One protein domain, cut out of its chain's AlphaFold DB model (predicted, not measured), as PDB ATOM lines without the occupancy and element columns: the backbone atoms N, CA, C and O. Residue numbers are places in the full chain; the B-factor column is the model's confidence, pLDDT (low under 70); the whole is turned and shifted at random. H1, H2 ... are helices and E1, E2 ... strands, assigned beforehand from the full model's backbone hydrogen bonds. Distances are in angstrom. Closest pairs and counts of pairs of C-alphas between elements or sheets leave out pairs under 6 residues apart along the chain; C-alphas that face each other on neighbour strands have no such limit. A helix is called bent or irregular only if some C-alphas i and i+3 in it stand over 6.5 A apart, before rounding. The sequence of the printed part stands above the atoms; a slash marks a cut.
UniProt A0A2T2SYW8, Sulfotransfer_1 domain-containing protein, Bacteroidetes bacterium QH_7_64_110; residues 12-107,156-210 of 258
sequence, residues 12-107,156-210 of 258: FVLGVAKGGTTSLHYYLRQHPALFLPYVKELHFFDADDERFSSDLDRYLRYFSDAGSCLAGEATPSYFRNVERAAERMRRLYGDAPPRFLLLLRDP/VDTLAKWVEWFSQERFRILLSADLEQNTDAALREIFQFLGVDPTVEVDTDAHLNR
ATOM      1  N   PHE A  12      43.006  23.554  11.069       98.75
ATOM      2  CA  PHE A  12      42.941  22.938   9.750       98.75
ATOM      3  C   PHE A  12      43.939  21.794   9.641       98.75
ATOM      4  O   PHE A  12      45.116  21.968   9.942       98.75
ATOM      5  N   VAL A  13      43.500  20.646   9.128       98.44
ATOM      6  CA  VAL A  13      44.396  19.669   8.498       98.44
ATOM      7  C   VAL A  13      44.697  20.198   7.099       98.44
ATOM      8  O   VAL A  13      43.977  19.925   6.137       98.44
ATOM      9  N   LEU A  14      45.731  21.031   7.030       98.06
ATOM     10  CA  LEU A  14      46.026  21.909   5.902       98.06
ATOM     11  C   LEU A  14      46.538  21.147   4.677       98.06
ATOM     12  O   LEU A  14      46.359  21.587   3.543       98.06
ATOM     13  N   GLY A  15      47.194  20.010   4.904       94.06
ATOM     14  CA  GLY A  15      47.860  19.268   3.853       94.06
ATOM     15  C   GLY A  15      48.727  18.119   4.360       94.06
ATOM     16  O   GLY A  15      48.762  17.847   5.556       94.06
ATOM     17  N   VAL A  16      49.434  17.431   3.466       94.88
ATOM     18  CA  VAL A  16      49.374  17.617   1.997       94.88
ATOM     19  C   VAL A  16      48.492  16.570   1.323       94.88
ATOM     20  O   VAL A  16      48.183  15.519   1.893       94.88
ATOM     21  N   ALA A  17      48.068  16.835   0.086       92.69
ATOM     22  CA  ALA A  17      47.393  15.827  -0.724       92.69
ATOM     23  C   ALA A  17      48.263  14.560  -0.817       92.69
ATOM     24  O   ALA A  17      49.460  14.630  -1.106       92.69
ATOM     25  N   LYS A  18      47.647  13.398  -0.562       92.94
ATOM     26  CA  LYS A  18      48.309  12.079  -0.478       92.94
ATOM     27  C   LYS A  18      49.306  11.914   0.684       92.94
ATOM     28  O   LYS A  18      50.054  10.936   0.702       92.94
ATOM     29  N   GLY A  19      49.263  12.810   1.671       92.31
ATOM     30  CA  GLY A  19      50.057  12.748   2.900       92.31
ATOM     31  C   GLY A  19      49.374  12.052   4.079       92.31
ATOM     32  O   GLY A  19      49.789  12.259   5.198       92.31
ATOM     33  N   GLY A  20      48.293  11.285   3.889       92.50
ATOM     34  CA  GLY A  20      47.635  10.577   5.008       92.50
ATOM     35  C   GLY A  20      46.615  11.403   5.809       92.50
ATOM     36  O   GLY A  20      46.153  10.976   6.865       92.50
ATOM     37  N   THR A  21      46.178  12.557   5.292       94.00
ATOM     38  CA  THR A  21      45.186  13.431   5.953       94.00
ATOM     39  C   THR A  21      43.820  12.768   6.182       94.00
ATOM     40  O   THR A  21      43.010  13.262   6.964       94.00
ATOM     41  N   THR A  22      43.500  11.679   5.477       92.50
ATOM     42  CA  THR A  22      42.264  10.900   5.683       92.50
ATOM     43  C   THR A  22      42.343  10.035   6.928       92.50
ATOM     44  O   THR A  22      41.419  10.102   7.735       92.50
ATOM     45  N   SER A  23      43.454   9.329   7.137       92.88
ATOM     46  CA  SER A  23      43.716   8.616   8.387       92.88
ATOM     47  C   SER A  23      43.694   9.588   9.562       92.88
ATOM     48  O   SER A  23      42.984   9.364  10.535       92.88
ATOM     49  N   LEU A  24      44.378  10.731   9.429       95.38
ATOM     50  CA  LEU A  24      44.396  11.739  10.484       95.38
ATOM     51  C   LEU A  24      42.994  12.286  10.795       95.38
ATOM     52  O   LEU A  24      42.611  12.337  11.957       95.38
ATOM     53  N   HIS A  25      42.196  12.649   9.784       95.44
ATOM     54  CA  HIS A  25      40.807  13.090  10.000       95.44
ATOM     55  C   HIS A  25      39.972  12.030  10.733       95.44
ATOM     56  O   HIS A  25      39.227  12.375  11.649       95.44
ATOM     57  N   TYR A  26      40.141  10.752  10.385       93.06
ATOM     58  CA  TYR A  26      39.479   9.641  11.067       93.06
ATOM     59  C   TYR A  26      39.892   9.540  12.546       93.06
ATOM     60  O   TYR A  26      39.026   9.388  13.404       93.06
ATOM     61  N   TYR A  27      41.186   9.660  12.860       94.88
ATOM     62  CA  TYR A  27      41.685   9.613  14.240       94.88
ATOM     63  C   TYR A  27      41.216  10.814  15.067       94.88
ATOM     64  O   TYR A  27      40.719  10.641  16.175       94.88
ATOM     65  N   LEU A  28      41.294  12.031  14.520       95.75
ATOM     66  CA  LEU A  28      40.910  13.248  15.244       95.75
ATOM     67  C   LEU A  28      39.427  13.266  15.634       95.75
ATOM     68  O   LEU A  28      39.089  13.761  16.704       95.75
ATOM     69  N   ARG A  29      38.546  12.689  14.806       94.38
ATOM     70  CA  ARG A  29      37.102  12.592  15.095       94.38
ATOM     71  C   ARG A  29      36.755  11.709  16.294       94.38
ATOM     72  O   ARG A  29      35.635  11.783  16.789       94.38
ATOM     73  N   GLN A  30      37.691  10.880  16.754       94.38
ATOM     74  CA  GLN A  30      37.502  10.036  17.934       94.38
ATOM     75  C   GLN A  30      37.693  10.804  19.240       94.38
ATOM     76  O   GLN A  30      37.172  10.392  20.274       94.38
ATOM     77  N   HIS A  31      38.412  11.928  19.211       95.12
ATOM     78  CA  HIS A  31      38.697  12.672  20.426       95.12
ATOM     79  C   HIS A  31      37.439  13.418  20.912       95.12
ATOM     80  O   HIS A  31      36.886  14.233  20.172       95.12
ATOM     81  N   PRO A  32      37.019  13.270  22.184       94.94
ATOM     82  CA  PRO A  32      35.767  13.846  22.696       94.94
ATOM     83  C   PRO A  32      35.719  15.382  22.763       94.94
ATOM     84  O   PRO A  32      34.671  15.943  23.057       94.94
ATOM     85  N   ALA A  33      36.834  16.068  22.507       95.94
ATOM     86  CA  ALA A  33      36.957  17.525  22.558       95.94
ATOM     87  C   ALA A  33      37.180  18.132  21.164       95.94
ATOM     88  O   ALA A  33      37.336  19.349  21.042       95.94
ATOM     89  N   LEU A  34      37.216  17.296  20.121       96.50
ATOM     90  CA  LEU A  34      37.412  17.706  18.739       96.50
ATOM     91  C   LEU A  34      36.153  17.397  17.932       96.50
ATOM     92  O   LEU A  34      35.554  16.332  18.050       96.50
ATOM     93  N   PHE A  35      35.787  18.327  17.063       96.38
ATOM     94  CA  PHE A  35      34.721  18.149  16.095       96.38
ATOM     95  C   PHE A  35      35.301  18.308  14.697       96.38
ATOM     96  O   PHE A  35      35.867  19.345  14.373       96.38
ATOM     97  N   LEU A  36      35.140  17.314  13.830       95.81
ATOM     98  CA  LEU A  36      35.334  17.516  12.396       95.81
ATOM     99  C   LEU A  36      34.092  17.002  11.666       95.81
ATOM    100  O   LEU A  36      33.561  15.949  12.048       95.81
ATOM    101  N   PRO A  37      33.617  17.702  10.622       94.06
ATOM    102  CA  PRO A  37      32.502  17.223   9.826       94.06
ATOM    103  C   PRO A  37      32.846  15.875   9.191       94.06
ATOM    104  O   PRO A  37      34.005  15.578   8.882       94.06
ATOM    105  N   TYR A  38      31.820  15.046   8.980       91.00
ATOM    106  CA  TYR A  38      31.990  13.787   8.254       91.00
ATOM    107  C   TYR A  38      32.470  14.036   6.827       91.00
ATOM    108  O   TYR A  38      33.363  13.342   6.340       91.00
ATOM    109  N   VAL A  39      31.873  15.038   6.179       92.56
ATOM    110  CA  VAL A  39      32.279  15.502   4.857       92.56
ATOM    111  C   VAL A  39      33.649  16.166   4.985       92.56
ATOM    112  O   VAL A  39      33.810  17.146   5.709       92.56
ATOM    113  N   LYS A  40      34.637  15.595   4.298       91.88
ATOM    114  CA  LYS A  40      35.973  16.171   4.139       91.88
ATOM    115  C   LYS A  40      36.032  17.069   2.908       91.88
ATOM    116  O   LYS A  40      35.154  16.994   2.058       91.88
ATOM    117  N   GLU A  41      37.119  17.832   2.808       95.62
ATOM    118  CA  GLU A  41      37.479  18.595   1.610       95.62
ATOM    119  C   GLU A  41      36.358  19.564   1.211       95.62
ATOM    120  O   GLU A  41      35.734  19.454   0.160       95.62
ATOM    121  N   LEU A  42      36.066  20.511   2.110       97.00
ATOM    122  CA  LEU A  42      34.978  21.477   1.929       97.00
ATOM    123  C   LEU A  42      35.289  22.526   0.855       97.00
ATOM    124  O   LEU A  42      34.365  23.176   0.368       97.00
ATOM    125  N   HIS A  43      36.567  22.690   0.493       97.12
ATOM    126  CA  HIS A  43      37.023  23.553  -0.599       97.12
ATOM    127  C   HIS A  43      36.489  24.990  -0.537       97.12
ATOM    128  O   HIS A  43      36.181  25.599  -1.559       97.12
ATOM    129  N   PHE A  44      36.343  25.545   0.668       97.94
ATOM    130  CA  PHE A  44      35.817  26.895   0.852       97.94
ATOM    131  C   PHE A  44      36.893  27.950   0.589       97.94
ATOM    132  O   PHE A  44      36.710  28.853  -0.229       97.94
ATOM    133  N   PHE A  45      38.055  27.813   1.232       98.06
ATOM    134  CA  PHE A  45      39.123  28.807   1.122       98.06
ATOM    135  C   PHE A  45      39.826  28.797  -0.241       98.06
ATOM    136  O   PHE A  45      40.362  29.826  -0.646       98.06
ATOM    137  N   ASP A  46      39.758  27.703  -1.003       95.88
ATOM    138  CA  ASP A  46      40.287  27.609  -2.370       95.88
ATOM    139  C   ASP A  46      39.210  27.627  -3.469       95.88
ATOM    140  O   ASP A  46      39.539  27.458  -4.644       95.88
ATOM    141  N   ALA A  47      37.951  27.921  -3.122       96.06
ATOM    142  CA  ALA A  47      36.870  28.113  -4.089       96.06
ATOM    143  C   ALA A  47      37.149  29.269  -5.073       96.06
ATOM    144  O   ALA A  47      37.999  30.136  -4.835       96.06
ATOM    145  N   ASP A  48      36.377  29.364  -6.155       95.56
ATOM    146  CA  ASP A  48      36.297  30.617  -6.921       95.56
ATOM    147  C   ASP A  48      35.736  31.774  -6.065       95.56
ATOM    148  O   ASP A  48      35.360  31.601  -4.903       95.56
ATOM    149  N   ASP A  49      35.796  32.996  -6.592       94.75
ATOM    150  CA  ASP A  49      35.460  34.199  -5.821       94.75
ATOM    151  C   ASP A  49      33.956  34.308  -5.551       94.75
ATOM    152  O   ASP A  49      33.555  34.727  -4.464       94.75
ATOM    153  N   GLU A  50      33.130  33.854  -6.495       94.38
ATOM    154  CA  GLU A  50      31.677  33.824  -6.357       94.38
ATOM    155  C   GLU A  50      31.258  32.907  -5.204       94.38
ATOM    156  O   GLU A  50      30.593  33.367  -4.268       94.38
ATOM    157  N   ARG A  51      31.720  31.650  -5.197       93.44
ATOM    158  CA  ARG A  51      31.431  30.702  -4.113       93.44
ATOM    159  C   ARG A  51      31.988  31.174  -2.780       93.44
ATOM    160  O   ARG A  51      31.265  31.165  -1.792       93.44
ATOM    161  N   PHE A  52      33.228  31.664  -2.731       95.50
ATOM    162  CA  PHE A  52      33.790  32.172  -1.475       95.50
ATOM    163  C   PHE A  52      32.954  33.318  -0.880       95.50
ATOM    164  O   PHE A  52      32.744  33.364   0.331       95.50
ATOM    165  N   SER A  53      32.448  34.223  -1.724       92.06
ATOM    166  CA  SER A  53      31.646  35.366  -1.273       92.06
ATOM    167  C   SER A  53      30.230  35.002  -0.817       92.06
ATOM    168  O   SER A  53      29.681  35.686   0.045       92.06
ATOM    169  N   SER A  54      29.639  33.943  -1.378       93.44
ATOM    170  CA  SER A  54      28.223  33.601  -1.186       93.44
ATOM    171  C   SER A  54      27.986  32.390  -0.279       93.44
ATOM    172  O   SER A  54      26.899  32.250   0.277       93.44
ATOM    173  N   ASP A  55      28.991  31.533  -0.081       95.12
ATOM    174  CA  ASP A  55      28.825  30.253   0.613       95.12
ATOM    175  C   ASP A  55      29.268  30.264   2.083       95.12
ATOM    176  O   ASP A  55      29.242  29.203   2.706       95.12
ATOM    177  N   LEU A  56      29.652  31.407   2.669       94.88
ATOM    178  CA  LEU A  56      30.152  31.451   4.054       94.88
ATOM    179  C   LEU A  56      29.163  30.815   5.046       94.88
ATOM    180  O   LEU A  56      29.537  29.911   5.787       94.88
ATOM    181  N   ASP A  57      27.883  31.188   4.997       94.38
ATOM    182  CA  ASP A  57      26.868  30.605   5.886       94.38
ATOM    183  C   ASP A  57      26.696  29.101   5.648       94.38
ATOM    184  O   ASP A  57      26.450  28.327   6.573       94.38
ATOM    185  N   ARG A  58      26.823  28.652   4.392       94.19
ATOM    186  CA  ARG A  58      26.770  27.224   4.049       94.19
ATOM    187  C   ARG A  58      27.984  26.478   4.579       94.19
ATOM    188  O   ARG A  58      27.834  25.346   5.030       94.19
ATOM    189  N   TYR A  59      29.151  27.099   4.528       96.31
ATOM    190  CA  TYR A  59      30.386  26.568   5.074       96.31
ATOM    191  C   TYR A  59      30.313  26.440   6.603       96.31
ATOM    192  O   TYR A  59      30.616  25.377   7.140       96.31
ATOM    193  N   LEU A  60      29.822  27.465   7.303       95.56
ATOM    194  CA  LEU A  60      29.707  27.461   8.766       95.56
ATOM    195  C   LEU A  60      28.729  26.392   9.284       95.56
ATOM    196  O   LEU A  60      28.977  25.783  10.324       95.56
ATOM    197  N   ARG A  61      27.682  26.058   8.515       94.00
ATOM    198  CA  ARG A  61      26.748  24.968   8.858       94.00
ATOM    199  C   ARG A  61      27.402  23.592   8.997       94.00
ATOM    200  O   ARG A  61      26.835  22.746   9.675       94.00
ATOM    201  N   TYR A  62      28.585  23.351   8.424       94.56
ATOM    202  CA  TYR A  62      29.308  22.094   8.668       94.56
ATOM    203  C   TYR A  62      29.792  21.948  10.117       94.56
ATOM    204  O   TYR A  62      30.158  20.843  10.514       94.56
ATOM    205  N   PHE A  63      29.782  23.029  10.901       94.06
ATOM    206  CA  PHE A  63      30.283  23.087  12.273       94.06
ATOM    207  C   PHE A  63      29.192  23.400  13.307       94.06
ATOM    208  O   PHE A  63      29.516  23.593  14.478       94.06
ATOM    209  N   SER A  64      27.910  23.414  12.914       90.56
ATOM    210  CA  SER A  64      26.787  23.735  13.816       90.56
ATOM    211  C   SER A  64      26.719  22.819  15.038       90.56
ATOM    212  O   SER A  64      26.334  23.251  16.122       90.56
ATOM    213  N   ASP A  65      27.145  21.568  14.864       90.00
ATOM    214  CA  ASP A  65      27.078  20.520  15.883       90.00
ATOM    215  C   ASP A  65      28.380  20.408  16.694       90.00
ATOM    216  O   ASP A  65      28.555  19.471  17.473       90.00
ATOM    217  N   ALA A  66      29.315  21.353  16.533       90.88
ATOM    218  CA  ALA A  66      30.570  21.348  17.280       90.88
ATOM    219  C   ALA A  66      30.368  21.562  18.786       90.88
ATOM    220  O   ALA A  66      31.200  21.123  19.579       90.88
ATOM    221  N   GLY A  67      29.277  22.216  19.205       88.62
ATOM    222  CA  GLY A  67      29.022  22.502  20.617       88.62
ATOM    223  C   GLY A  67      30.215  23.224  21.251       88.62
ATOM    224  O   GLY A  67      30.658  24.250  20.749       88.62
ATOM    225  N   SER A  68      30.771  22.689  22.338       89.06
ATOM    226  CA  SER A  68      31.973  23.241  22.986       89.06
ATOM    227  C   SER A  68      33.306  22.683  22.464       89.06
ATOM    228  O   SER A  68      34.351  23.048  23.000       89.06
ATOM    229  N   CYS A  69      33.293  21.782  21.481       94.19
ATOM    230  CA  CYS A  69      34.507  21.191  20.925       94.19
ATOM    231  C   CYS A  69      35.295  22.188  20.071       94.19
ATOM    232  O   CYS A  69      34.730  23.091  19.447       94.19
ATOM    233  N   LEU A  70      36.603  21.950  19.962       95.81
ATOM    234  CA  LEU A  70      37.411  22.588  18.930       95.81
ATOM    235  C   LEU A  70      37.015  22.013  17.570       95.81
ATOM    236  O   LEU A  70      37.147  20.805  17.356       95.81
ATOM    237  N   ALA A  71      36.548  22.853  16.648       96.94
ATOM    238  CA  ALA A  71      36.239  22.386  15.301       96.94
ATOM    239  C   ALA A  71      37.463  22.423  14.392       96.94
ATOM    240  O   ALA A  71      38.201  23.408  14.364       96.94
ATOM    241  N   GLY A  72      37.628  21.365  13.610       97.75
ATOM    242  CA  GLY A  72      38.651  21.242  12.589       97.75
ATOM    243  C   GLY A  72      38.060  21.062  11.201       97.75
ATOM    244  O   GLY A  72      37.022  20.423  11.028       97.75
ATOM    245  N   GLU A  73      38.762  21.566  10.195       98.00
ATOM    246  CA  GLU A  73      38.454  21.323   8.785       98.00
ATOM    247  C   GLU A  73      39.641  20.650   8.086       98.00
ATOM    248  O   GLU A  73      40.791  20.841   8.474       98.00
ATOM    249  N   ALA A  74      39.385  19.816   7.079       98.00
ATOM    250  CA  ALA A  74      40.425  19.044   6.408       98.00
ATOM    251  C   ALA A  74      40.279  19.129   4.887       98.00
ATOM    252  O   ALA A  74      39.600  18.292   4.286       98.00
ATOM    253  N   THR A  75      40.968  20.100   4.285       97.94
ATOM    254  CA  THR A  75      41.085  20.280   2.831       97.94
ATOM    255  C   THR A  75      42.563  20.397   2.443       97.94
ATOM    256  O   THR A  75      43.141  21.484   2.508       97.94
ATOM    257  N   PRO A  76      43.211  19.293   2.023       96.38
ATOM    258  CA  PRO A  76      44.652  19.270   1.763       96.38
ATOM    259  C   PRO A  76      45.125  20.170   0.612       96.38
ATOM    260  O   PRO A  76      46.317  20.460   0.506       96.38
ATOM    261  N   SER A  77      44.216  20.575  -0.281       95.19
ATOM    262  CA  SER A  77      44.521  21.470  -1.401       95.19
ATOM    263  C   SER A  77      44.743  22.916  -0.965       95.19
ATOM    264  O   SER A  77      45.366  23.670  -1.712       95.19
ATOM    265  N   TYR A  78      44.323  23.312   0.241       97.88
ATOM    266  CA  TYR A  78      44.632  24.642   0.760       97.88
ATOM    267  C   TYR A  78      46.136  24.873   0.801       97.88
ATOM    268  O   TYR A  78      46.575  25.919   0.335       97.88
ATOM    269  N   PHE A  79      46.928  23.881   1.241       97.44
ATOM    270  CA  PHE A  79      48.384  24.011   1.299       97.44
ATOM    271  C   PHE A  79      48.972  24.507  -0.029       97.44
ATOM    272  O   PHE A  79      49.643  25.534  -0.045       97.44
ATOM    273  N   ARG A  80      48.653  23.851  -1.154       94.50
ATOM    274  CA  ARG A  80      49.151  24.262  -2.482       94.50
ATOM    275  C   ARG A  80      48.549  25.576  -2.989       94.50
ATOM    276  O   ARG A  80      49.172  26.271  -3.784       94.50
ATOM    277  N   ASN A  81      47.339  25.916  -2.550       95.25
ATOM    278  CA  ASN A  81      46.602  27.107  -2.968       95.25
ATOM    279  C   ASN A  81      46.847  28.280  -2.001       95.25
ATOM    280  O   ASN A  81      45.931  29.063  -1.746       95.25
ATOM    281  N   VAL A  82      48.076  28.393  -1.476       95.69
ATOM    282  CA  VAL A  82      48.460  29.306  -0.386       95.69
ATOM    283  C   VAL A  82      48.003  30.743  -0.605       95.69
ATOM    284  O   VAL A  82      47.344  31.279   0.273       95.69
ATOM    285  N   GLU A  83      48.256  31.340  -1.773       93.81
ATOM    286  CA  GLU A  83      47.928  32.756  -2.012       93.81
ATOM    287  C   GLU A  83      46.439  33.031  -1.783       93.81
ATOM    288  O   GLU A  83      46.063  33.958  -1.077       93.81
ATOM    289  N   ARG A  84      45.579  32.162  -2.326       95.81
ATOM    290  CA  ARG A  84      44.125  32.309  -2.234       95.81
ATOM    291  C   ARG A  84      43.615  31.910  -0.851       95.81
ATOM    292  O   ARG A  84      42.823  32.637  -0.258       95.81
ATOM    293  N   ALA A  85      44.044  30.758  -0.341       97.88
ATOM    294  CA  ALA A  85      43.543  30.238   0.925       97.88
ATOM    295  C   ALA A  85      44.004  31.085   2.119       97.88
ATOM    296  O   ALA A  85      43.177  31.451   2.953       97.88
ATOM    297  N   ALA A  86      45.290  31.439   2.187       97.62
ATOM    298  CA  ALA A  86      45.858  32.179   3.307       97.62
ATOM    299  C   ALA A  86      45.331  33.618   3.382       97.62
ATOM    300  O   ALA A  86      44.937  34.050   4.465       97.62
ATOM    301  N   GLU A  87      45.221  34.326   2.249       97.19
ATOM    302  CA  GLU A  87      44.624  35.669   2.191       97.19
ATOM    303  C   GLU A  87      43.193  35.662   2.746       97.19
ATOM    304  O   GLU A  87      42.826  36.458   3.616       97.19
ATOM    305  N   ARG A  88      42.377  34.713   2.282       97.88
ATOM    306  CA  ARG A  88      40.976  34.579   2.693       97.88
ATOM    307  C   ARG A  88      40.832  34.174   4.155       97.88
ATOM    308  O   ARG A  88      39.973  34.717   4.849       97.88
ATOM    309  N   MET A  89      41.681  33.271   4.642       97.94
ATOM    310  CA  MET A  89      41.751  32.947   6.066       97.94
ATOM    311  C   MET A  89      42.127  34.192   6.873       97.94
ATOM    312  O   MET A  89      41.416  34.546   7.808       97.94
ATOM    313  N   ARG A  90      43.172  34.931   6.489       96.19
ATOM    314  CA  ARG A  90      43.580  36.152   7.199       96.19
ATOM    315  C   ARG A  90      42.451  37.183   7.252       96.19
ATOM    316  O   ARG A  90      42.225  37.774   8.306       96.19
ATOM    317  N   ARG A  91      41.701  37.343   6.157       95.94
ATOM    318  CA  ARG A  91      40.530  38.229   6.085       95.94
ATOM    319  C   ARG A  91      39.420  37.836   7.063       95.94
ATOM    320  O   ARG A  91      38.827  38.725   7.663       95.94
ATOM    321  N   LEU A  92      39.111  36.546   7.194       96.25
ATOM    322  CA  LEU A  92      38.002  36.083   8.039       96.25
ATOM    323  C   LEU A  92      38.385  35.935   9.517       96.25
ATOM    324  O   LEU A  92      37.569  36.224  10.385       96.25
ATOM    325  N   TYR A  93      39.612  35.505   9.810       95.75
ATOM    326  CA  TYR A  93      40.068  35.262  11.182       95.75
ATOM    327  C   TYR A  93      40.600  36.514  11.890       95.75
ATOM    328  O   TYR A  93      40.668  36.533  13.121       95.75
ATOM    329  N   GLY A  94      41.000  37.550  11.143       93.12
ATOM    330  CA  GLY A  94      41.606  38.748  11.722       93.12
ATOM    331  C   GLY A  94      42.792  38.384  12.622       93.12
ATOM    332  O   GLY A  94      43.663  37.609  12.221       93.12
ATOM    333  N   ASP A  95      42.801  38.905  13.849       90.06
ATOM    334  CA  ASP A  95      43.883  38.720  14.830       90.06
ATOM    335  C   ASP A  95      43.810  37.414  15.634       90.06
ATOM    336  O   ASP A  95      44.677  37.150  16.468       90.06
ATOM    337  N   ALA A  96      42.819  36.564  15.362       93.25
ATOM    338  CA  ALA A  96      42.678  35.247  15.972       93.25
ATOM    339  C   ALA A  96      42.851  34.142  14.911       93.25
ATOM    340  O   ALA A  96      41.890  33.433  14.613       93.25
ATOM    341  N   PRO A  97      44.047  33.989  14.301       95.88
ATOM    342  CA  PRO A  97      44.272  33.008  13.238       95.88
ATOM    343  C   PRO A  97      43.993  31.583  13.731       95.88
ATOM    344  O   PRO A  97      44.088  31.338  14.929       95.88
ATOM    345  N   PRO A  98      43.716  30.606  12.858       97.69
ATOM    346  CA  PRO A  98      43.546  29.209  13.253       97.69
ATOM    347  C   PRO A  98      44.902  28.518  13.475       97.69
ATOM    348  O   PRO A  98      45.963  29.114  13.276       97.69
ATOM    349  N   ARG A  99      44.878  27.267  13.937       98.62
ATOM    350  CA  ARG A  99      46.050  26.372  13.959       98.62
ATOM    351  C   ARG A  99      46.089  25.496  12.706       98.62
ATOM    352  O   ARG A  99      45.051  25.172  12.141       98.62
ATOM    353  N   PHE A 100      47.270  25.056  12.302       98.75
ATOM    354  CA  PHE A 100      47.490  24.272  11.093       98.75
ATOM    355  C   PHE A 100      48.240  22.987  11.428       98.75
ATOM    356  O   PHE A 100      49.340  23.016  11.969       98.75
ATOM    357  N   LEU A 101      47.646  21.853  11.077       98.69
ATOM    358  CA  LEU A 101      48.290  20.548  11.063       98.69
ATOM    359  C   LEU A 101      48.738  20.262   9.630       98.69
ATOM    360  O   LEU A 101      47.915  20.262   8.711       98.69
ATOM    361  N   LEU A 102      50.031  20.017   9.440       98.00
ATOM    362  CA  LEU A 102      50.623  19.718   8.141       98.00
ATOM    363  C   LEU A 102      51.328  18.364   8.196       98.00
ATOM    364  O   LEU A 102      52.332  18.203   8.882       98.00
ATOM    365  N   LEU A 103      50.800  17.393   7.457       96.75
ATOM    366  CA  LEU A 103      51.331  16.041   7.376       96.75
ATOM    367  C   LEU A 103      52.096  15.888   6.057       96.75
ATOM    368  O   LEU A 103      51.498  15.824   4.978       96.75
ATOM    369  N   LEU A 104      53.424  15.891   6.140       96.81
ATOM    370  CA  LEU A 104      54.321  15.775   4.992       96.81
ATOM    371  C   LEU A 104      54.634  14.309   4.716       96.81
ATOM    372  O   LEU A 104      54.795  13.509   5.631       96.81
ATOM    373  N   ARG A 105      54.749  13.940   3.446       96.06
ATOM    374  CA  ARG A 105      55.162  12.595   3.027       96.06
ATOM    375  C   ARG A 105      56.456  12.683   2.241       96.06
ATOM    376  O   ARG A 105      56.701  13.717   1.622       96.06
ATOM    377  N   ASP A 106      57.228  11.601   2.198       96.62
ATOM    378  CA  ASP A 106      58.275  11.447   1.188       96.62
ATOM    379  C   ASP A 106      57.744  11.912  -0.190       96.62
ATOM    380  O   ASP A 106      56.701  11.418  -0.643       96.62
ATOM    381  N   PRO A 107      58.385  12.908  -0.828       95.81
ATOM    382  CA  PRO A 107      57.829  13.560  -2.006       95.81
ATOM    383  C   PRO A 107      57.725  12.612  -3.206       95.81
ATOM    384  O   PRO A 107      56.802  12.764  -4.006       95.81
ATOM    385  N   VAL A 156      58.908  23.127   0.716       95.25
ATOM    386  CA  VAL A 156      59.613  24.270   1.317       95.25
ATOM    387  C   VAL A 156      59.147  25.604   0.738       95.25
ATOM    388  O   VAL A 156      58.837  26.511   1.502       95.25
ATOM    389  N   ASP A 157      58.981  25.690  -0.582       92.94
ATOM    390  CA  ASP A 157      58.550  26.915  -1.263       92.94
ATOM    391  C   ASP A 157      57.125  27.309  -0.864       92.94
ATOM    392  O   ASP A 157      56.805  28.480  -0.674       92.94
ATOM    393  N   THR A 158      56.254  26.311  -0.718       94.94
ATOM    394  CA  THR A 158      54.858  26.530  -0.333       94.94
ATOM    395  C   THR A 158      54.753  26.887   1.149       94.94
ATOM    396  O   THR A 158      54.015  27.798   1.518       94.94
ATOM    397  N   LEU A 159      55.516  26.206   2.006       96.19
ATOM    398  CA  LEU A 159      55.552  26.470   3.440       96.19
ATOM    399  C   LEU A 159      56.131  27.855   3.752       96.19
ATOM    400  O   LEU A 159      55.593  28.534   4.620       96.19
ATOM    401  N   ALA A 160      57.171  28.287   3.031       96.25
ATOM    402  CA  ALA A 160      57.754  29.622   3.168       96.25
ATOM    403  C   ALA A 160      56.688  30.716   2.996       96.25
ATOM    404  O   ALA A 160      56.577  31.610   3.825       96.25
ATOM    405  N   LYS A 161      55.815  30.568   1.997       96.81
ATOM    406  CA  LYS A 161      54.680  31.476   1.794       96.81
ATOM    407  C   LYS A 161      53.673  31.409   2.935       96.81
ATOM    408  O   LYS A 161      53.217  32.435   3.417       96.81
ATOM    409  N   TRP A 162      53.322  30.212   3.407       97.75
ATOM    410  CA  TRP A 162      52.387  30.066   4.530       97.75
ATOM    411  C   TRP A 162      52.862  30.788   5.795       97.75
ATOM    412  O   TRP A 162      52.038  31.393   6.485       97.75
ATOM    413  N   VAL A 163      54.167  30.756   6.083       96.56
ATOM    414  CA  VAL A 163      54.726  31.422   7.270       96.56
ATOM    415  C   VAL A 163      54.864  32.944   7.123       96.56
ATOM    416  O   VAL A 163      55.013  33.634   8.128       96.56
ATOM    417  N   GLU A 164      54.759  33.489   5.906       96.81
ATOM    418  CA  GLU A 164      54.599  34.936   5.687       96.81
ATOM    419  C   GLU A 164      53.201  35.419   6.113       96.81
ATOM    420  O   GLU A 164      53.044  36.545   6.585       96.81
ATOM    421  N   TRP A 165      52.183  34.558   5.990       97.00
ATOM    422  CA  TRP A 165      50.798  34.873   6.357       97.00
ATOM    423  C   TRP A 165      50.482  34.623   7.834       97.00
ATOM    424  O   TRP A 165      49.711  35.373   8.441       97.00
ATOM    425  N   PHE A 166      51.047  33.564   8.416       97.31
ATOM    426  CA  PHE A 166      50.771  33.136   9.786       97.31
ATOM    427  C   PHE A 166      52.068  32.784  10.512       97.31
ATOM    428  O   PHE A 166      52.959  32.175   9.930       97.31
ATOM    429  N   SER A 167      52.170  33.111  11.804       96.44
ATOM    430  CA  SER A 167      53.377  32.782  12.568       96.44
ATOM    431  C   SER A 167      53.632  31.274  12.591       96.44
ATOM    432  O   SER A 167      52.702  30.467  12.651       96.44
ATOM    433  N   GLN A 168      54.909  30.887  12.586       96.25
ATOM    434  CA  GLN A 168      55.326  29.482  12.583       96.25
ATOM    435  C   GLN A 168      54.729  28.676  13.753       96.25
ATOM    436  O   GLN A 168      54.430  27.497  13.597       96.25
ATOM    437  N   GLU A 169      54.481  29.310  14.900       97.00
ATOM    438  CA  GLU A 169      53.836  28.699  16.073       97.00
ATOM    439  C   GLU A 169      52.405  28.207  15.802       97.00
ATOM    440  O   GLU A 169      51.889  27.366  16.534       97.00
ATOM    441  N   ARG A 170      51.746  28.708  14.745       97.81
ATOM    442  CA  ARG A 170      50.436  28.208  14.308       97.81
ATOM    443  C   ARG A 170      50.533  26.891  13.552       97.81
ATOM    444  O   ARG A 170      49.483  26.334  13.255       97.81
ATOM    445  N   PHE A 171      51.724  26.382  13.246       98.44
ATOM    446  CA  PHE A 171      51.908  25.160  12.471       98.44
ATOM    447  C   PHE A 171      52.473  24.035  13.333       98.44
ATOM    448  O   PHE A 171      53.513  24.178  13.975       98.44
ATOM    449  N   ARG A 172      51.835  22.868  13.261       98.31
ATOM    450  CA  ARG A 172      52.436  21.597  13.656       98.31
ATOM    451  C   ARG A 172      52.677  20.762  12.412       98.31
ATOM    452  O   ARG A 172      51.733  20.378  11.722       98.31
ATOM    453  N   ILE A 173      53.951  20.511  12.135       97.88
ATOM    454  CA  ILE A 173      54.404  19.752  10.973       97.88
ATOM    455  C   ILE A 173      54.823  18.367  11.454       97.88
ATOM    456  O   ILE A 173      55.660  18.266  12.346       97.88
ATOM    457  N   LEU A 174      54.250  17.325  10.859       97.00
ATOM    458  CA  LEU A 174      54.564  15.926  11.146       97.00
ATOM    459  C   LEU A 174      54.911  15.190   9.851       97.00
ATOM    460  O   LEU A 174      54.479  15.591   8.764       97.00
ATOM    461  N   LEU A 175      55.640  14.082   9.961       96.00
ATOM    462  CA  LEU A 175      55.828  13.168   8.842       96.00
ATOM    463  C   LEU A 175      54.722  12.109   8.836       96.00
ATOM    464  O   LEU A 175      54.328  11.573   9.867       96.00
ATOM    465  N   SER A 176      54.254  11.751   7.642       94.06
ATOM    466  CA  SER A 176      53.274  10.676   7.441       94.06
ATOM    467  C   SER A 176      53.815   9.349   7.969       94.06
ATOM    468  O   SER A 176      53.070   8.568   8.544       94.06
ATOM    469  N   ALA A 177      55.127   9.130   7.820       92.50
ATOM    470  CA  ALA A 177      55.812   7.952   8.331       92.50
ATOM    471  C   ALA A 177      55.713   7.836   9.860       92.50
ATOM    472  O   ALA A 177      55.543   6.731  10.363       92.50
ATOM    473  N   ASP A 178      55.744   8.956  10.590       92.12
ATOM    474  CA  ASP A 178      55.598   8.944  12.050       92.12
ATOM    475  C   ASP A 178      54.165   8.587  12.452       92.12
ATOM    476  O   ASP A 178      53.964   7.807  13.380       92.12
ATOM    477  N   LEU A 179      53.171   9.087  11.708       90.69
ATOM    478  CA  LEU A 179      51.767   8.717  11.912       90.69
ATOM    479  C   LEU A 179      51.497   7.238  11.585       90.69
ATOM    480  O   LEU A 179      50.562   6.668  12.131       90.69
ATOM    481  N   GLU A 180      52.277   6.626  10.693       88.50
ATOM    482  CA  GLU A 180      52.156   5.206  10.332       88.50
ATOM    483  C   GLU A 180      52.912   4.281  11.298       88.50
ATOM    484  O   GLU A 180      52.428   3.196  11.609       88.50
ATOM    485  N   GLN A 181      54.102   4.683  11.752       90.12
ATOM    486  CA  GLN A 181      54.994   3.836  12.555       90.12
ATOM    487  C   GLN A 181      54.776   4.002  14.059       90.12
ATOM    488  O   GLN A 181      54.965   3.050  14.809       90.12
ATOM    489  N   ASN A 182      54.392   5.202  14.500       90.94
ATOM    490  CA  ASN A 182      54.254   5.576  15.906       90.94
ATOM    491  C   ASN A 182      52.978   6.410  16.122       90.94
ATOM    492  O   ASN A 182      53.032   7.509  16.683       90.94
ATOM    493  N   THR A 183      51.828   5.893  15.668       92.06
ATOM    494  CA  THR A 183      50.539   6.611  15.635       92.06
ATOM    495  C   THR A 183      50.203   7.304  16.955       92.06
ATOM    496  O   THR A 183      49.881   8.490  16.956       92.06
ATOM    497  N   ASP A 184      50.344   6.611  18.087       92.69
ATOM    498  CA  ASP A 184      50.015   7.158  19.411       92.69
ATOM    499  C   ASP A 184      50.894   8.352  19.790       92.69
ATOM    500  O   ASP A 184      50.420   9.323  20.381       92.69
ATOM    501  N   ALA A 185      52.184   8.306  19.445       94.62
ATOM    502  CA  ALA A 185      53.108   9.403  19.714       94.62
ATOM    503  C   ALA A 185      52.773  10.624  18.847       94.62
ATOM    504  O   ALA A 185      52.695  11.739  19.364       94.62
ATOM    505  N   ALA A 186      52.496  10.405  17.556       95.94
ATOM    506  CA  ALA A 186      52.081  11.465  16.641       95.94
ATOM    507  C   ALA A 186      50.751  12.109  17.078       95.94
ATOM    508  O   ALA A 186      50.608  13.331  17.051       95.94
ATOM    509  N   LEU A 187      49.781  11.313  17.536       96.62
ATOM    510  CA  LEU A 187      48.499  11.829  18.020       96.62
ATOM    511  C   LEU A 187      48.627  12.594  19.336       96.62
ATOM    512  O   LEU A 187      48.057  13.677  19.447       96.62
ATOM    513  N   ARG A 188      49.422  12.102  20.296       96.75
ATOM    514  CA  ARG A 188      49.740  12.831  21.539       96.75
ATOM    515  C   ARG A 188      50.285  14.220  21.252       96.75
ATOM    516  O   ARG A 188      49.839  15.196  21.847       96.75
ATOM    517  N   GLU A 189      51.228  14.310  20.324       97.69
ATOM    518  CA  GLU A 189      51.823  15.570  19.897       97.69
ATOM    519  C   GLU A 189      50.790  16.522  19.272       97.69
ATOM    520  O   GLU A 189      50.755  17.714  19.596       97.69
ATOM    521  N   ILE A 190      49.904  16.001  18.418       98.19
ATOM    522  CA  ILE A 190      48.815  16.780  17.820       98.19
ATOM    523  C   ILE A 190      47.834  17.265  18.893       98.19
ATOM    524  O   ILE A 190      47.451  18.433  18.882       98.19
ATOM    525  N   PHE A 191      47.449  16.413  19.840       98.25
ATOM    526  CA  PHE A 191      46.535  16.771  20.924       98.25
ATOM    527  C   PHE A 191      47.130  17.830  21.854       98.25
ATOM    528  O   PHE A 191      46.452  18.813  22.159       98.25
ATOM    529  N   GLN A 192      48.416  17.719  22.202       98.31
ATOM    530  CA  GLN A 192      49.138  18.756  22.948       98.31
ATOM    531  C   GLN A 192      49.140  20.090  22.201       98.31
ATOM    532  O   GLN A 192      48.820  21.126  22.779       98.31
ATOM    533  N   PHE A 193      49.439  20.069  20.903       98.62
ATOM    534  CA  PHE A 193      49.415  21.266  20.065       98.62
ATOM    535  C   PHE A 193      48.010  21.886  19.950       98.62
ATOM    536  O   PHE A 193      47.844  23.113  19.947       98.62
ATOM    537  N   LEU A 194      46.972  21.047  19.894       98.06
ATOM    538  CA  LEU A 194      45.576  21.479  19.914       98.06
ATOM    539  C   LEU A 194      45.090  21.888  21.319       98.06
ATOM    540  O   LEU A 194      44.054  22.550  21.430       98.06
ATOM    541  N   GLY A 195      45.870  21.636  22.371       97.62
ATOM    542  CA  GLY A 195      45.530  21.992  23.749       97.62
ATOM    543  C   GLY A 195      44.377  21.159  24.311       97.62
ATOM    544  O   GLY A 195      43.591  21.666  25.107       97.62
ATOM    545  N   VAL A 196      44.253  19.911  23.858       97.06
ATOM    546  CA  VAL A 196      43.274  18.927  24.343       97.06
ATOM    547  C   VAL A 196      43.988  17.772  25.049       97.06
ATOM    548  O   VAL A 196      45.217  17.712  25.044       97.06
ATOM    549  N   ASP A 197      43.230  16.892  25.706       97.12
ATOM    550  CA  ASP A 197      43.784  15.796  26.509       97.12
ATOM    551  C   ASP A 197      44.645  14.845  25.653       97.12
ATOM    552  O   ASP A 197      44.118  14.111  24.817       97.12
ATOM    553  N   PRO A 198      45.971  14.796  25.865       96.94
ATOM    554  CA  PRO A 198      46.843  13.971  25.044       96.94
ATOM    555  C   PRO A 198      46.758  12.478  25.370       96.94
ATOM    556  O   PRO A 198      47.385  11.678  24.686       96.94
ATOM    557  N   THR A 199      46.044  12.089  26.426       95.44
ATOM    558  CA  THR A 199      45.966  10.697  26.884       95.44
ATOM    559  C   THR A 199      44.804   9.922  26.269       95.44
ATOM    560  O   THR A 199      44.717   8.715  26.475       95.44
ATOM    561  N   VAL A 200      43.944  10.585  25.486       93.25
ATOM    562  CA  VAL A 200      42.835   9.933  24.783       93.25
ATOM    563  C   VAL A 200      43.370   8.899  23.798       93.25
ATOM    564  O   VAL A 200      44.118   9.219  22.873       93.25
ATOM    565  N   GLU A 201      42.935   7.658  23.980       90.25
ATOM    566  CA  GLU A 201      43.205   6.563  23.057       90.25
ATOM    567  C   GLU A 201      42.236   6.618  21.872       90.25
ATOM    568  O   GLU A 201      41.051   6.926  22.026       90.25
ATOM    569  N   VAL A 202      42.742   6.312  20.678       88.56
ATOM    570  CA  VAL A 202      41.932   6.217  19.461       88.56
ATOM    571  C   VAL A 202      42.133   4.850  18.818       88.56
ATOM    572  O   VAL A 202      43.223   4.286  18.854       88.56
ATOM    573  N   ASP A 203      41.090   4.331  18.183       86.94
ATOM    574  CA  ASP A 203      41.169   3.133  17.356       86.94
ATOM    575  C   ASP A 203      41.938   3.451  16.065       86.94
ATOM    576  O   ASP A 203      41.462   4.193  15.190       86.94
ATOM    577  N   THR A 204      43.142   2.890  15.967       82.31
ATOM    578  CA  THR A 204      44.039   3.007  14.810       82.31
ATOM    579  C   THR A 204      43.978   1.782  13.884       82.31
ATOM    580  O   THR A 204      44.269   1.891  12.685       82.31
ATOM    581  N   ASP A 205      43.490   0.641  14.380       72.25
ATOM    582  CA  ASP A 205      43.452  -0.648  13.678       72.25
ATOM    583  C   ASP A 205      42.424  -0.669  12.535       72.25
ATOM    584  O   ASP A 205      42.626  -1.296  11.483       72.25
ATOM    585  N   ALA A 206      41.317   0.060  12.694       57.69
ATOM    586  CA  ALA A 206      40.232   0.099  11.715       57.69
ATOM    587  C   ALA A 206      40.604   0.770  10.372       57.69
ATOM    588  O   ALA A 206      39.902   0.576   9.365       57.69
ATOM    589  N   HIS A 207      41.675   1.574  10.315       55.25
ATOM    590  CA  HIS A 207      42.058   2.327   9.109       55.25
ATOM    591  C   HIS A 207      43.293   1.764   8.387       55.25
ATOM    592  O   HIS A 207      43.305   1.739   7.153       55.25
ATOM    593  N   LEU A 208      44.280   1.228   9.115       49.59
ATOM    594  CA  LEU A 208      45.504   0.645   8.537       49.59
ATOM    595  C   LEU A 208      45.214  -0.538   7.591       49.59
ATOM    596  O   LEU A 208      45.869  -0.708   6.560       49.59
ATOM    597  N   ASN A 209      44.147  -1.294   7.863       32.47
ATOM    598  CA  ASN A 209      43.745  -2.467   7.081       32.47
ATOM    599  C   ASN A 209      43.123  -2.164   5.700       32.47
ATOM    600  O   ASN A 209      42.795  -3.093   4.962       32.47
ATOM    601  N   ARG A 210      42.951  -0.889   5.310       39.56
ATOM    602  CA  ARG A 210      42.370  -0.511   4.002       39.56
ATOM    603  C   ARG A 210      43.380  -0.045   2.954       39.56
ATOM    604  O   ARG A 210      43.049  -0.045   1.771       39.56
TER     605      ARG A 210
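AT A GLANCE: This is residues 12 to 107 and 156 to 210 of the 258 residues of the protein "Sulfotransfer_1 domain-containing protein" of Bacteroidetes bacterium QH_7_64_110 (UniProt A0A2T2SYW8). A small, twisted sheet of four parallel strands forms the middle, with H1 over one face and H4 over the other; H5 and H6 lie side by side beyond H4. H8 packs on E4 and E3, while H2 and H3, reached by the long stretch of residues 29 to 48, lie out past the E2 edge. The 151 printed residues have nine named helices and four named strands in the order E1 H1 H2 H3 E2 H4 H5 E3 H6 E4 H7 H8 H9. The sheet's order is E2 E1 E3 E4, the class is mixed, and the whole is compact, with a radius of gyration of the C-alphas of 15.0 A and spans of 42 by 36 by 30 A.

IN THESE COORDINATES: E1, residues 12 to 15, begins at C-alpha 12 (42.941, 22.938, 9.750). H1 is residues 21 to 28, H2 49 to 54, and H3 56 to 66, 16.6 A long and irregular: C-alphas 62 and 65 are 7.7 A apart. E2 is residues 70 to 74, 13.4 A, H4 77 to 80, H5 82 to 93, 15.5 A, and E3 99 to 104, 16.2 A. H6 is residues 156 to 165, 14.7 A, E4 171 to 175, 13.1 A, H7 176 to 181, and H8 183 to 194, 16.2 A. H9, residues 205 to 208, ends at C-alpha 208 (45.504, 0.645, 8.537).

HOW THE PARTS SIT: The sheet is only just strongly twisted, its C-alphas up to 4.3 A off the best plane. Within hydrogen-bond range are N 13 and O 73 across the neighbours E1 and E2, at 2.8 A, N 14 and O 101 across the neighbours E1 and E3, at 2.9 A, and N 104 and O 174 across the neighbours E3 and E4, at 2.8 A. E1, H1 H2 H3, E2 is a strand-helix-strand unit, two parallel neighbour strands with helices between; E2, H4 H5, E3 is a split one, with E1 between its strands and a right-handed crossover. H1 is on the sheet over E1, at a height of 9.1 A, along the strands at 20 degrees on the local plane. H4 is on the opposite face, only just over E1, with 3 of its 4 C-alphas on it; the closest C-alphas, of Gly 15 and Phe 79, are 5.4 A apart. H5 and H6 touch at a shallow tilt of 24 degrees, the same way, closest at the C-alphas of Val 82 and Trp 162, 6.3 A. H8 is on the sheet over none of its strands, and H3 and H7 only graze it. H7 and H8 touch only at the corner, the C-alphas of Leu 179 and Ala 186 being closest at 5.5 A. H1 and H9 are close but not clearly touching, closest at the C-alphas of Ser 23 and His 207, 6.5 A. Every O i to N i+4 pair is within hydrogen-bond range in H1, H2, H5, H7 and H8, against 5 of 6 in H6 and 2 of 7 in H3, where 5 of 8 O i to N i+3 pairs are; H4 and H9 are too short for an i+4 pair.

THE WHOLE: The C-alphas of Glu 50 and Thr 199, the two farthest apart, are 42.9 A apart. Residues 108 to 155 are not printed, and C-alphas 107 and 156 are 11.4 A apart across the cut. Of the links that are printed whole, H1 to H2 is long, with 20 residues. The mean pLDDT of the printed part is 93.4, and residues 206 to 210 are under 70.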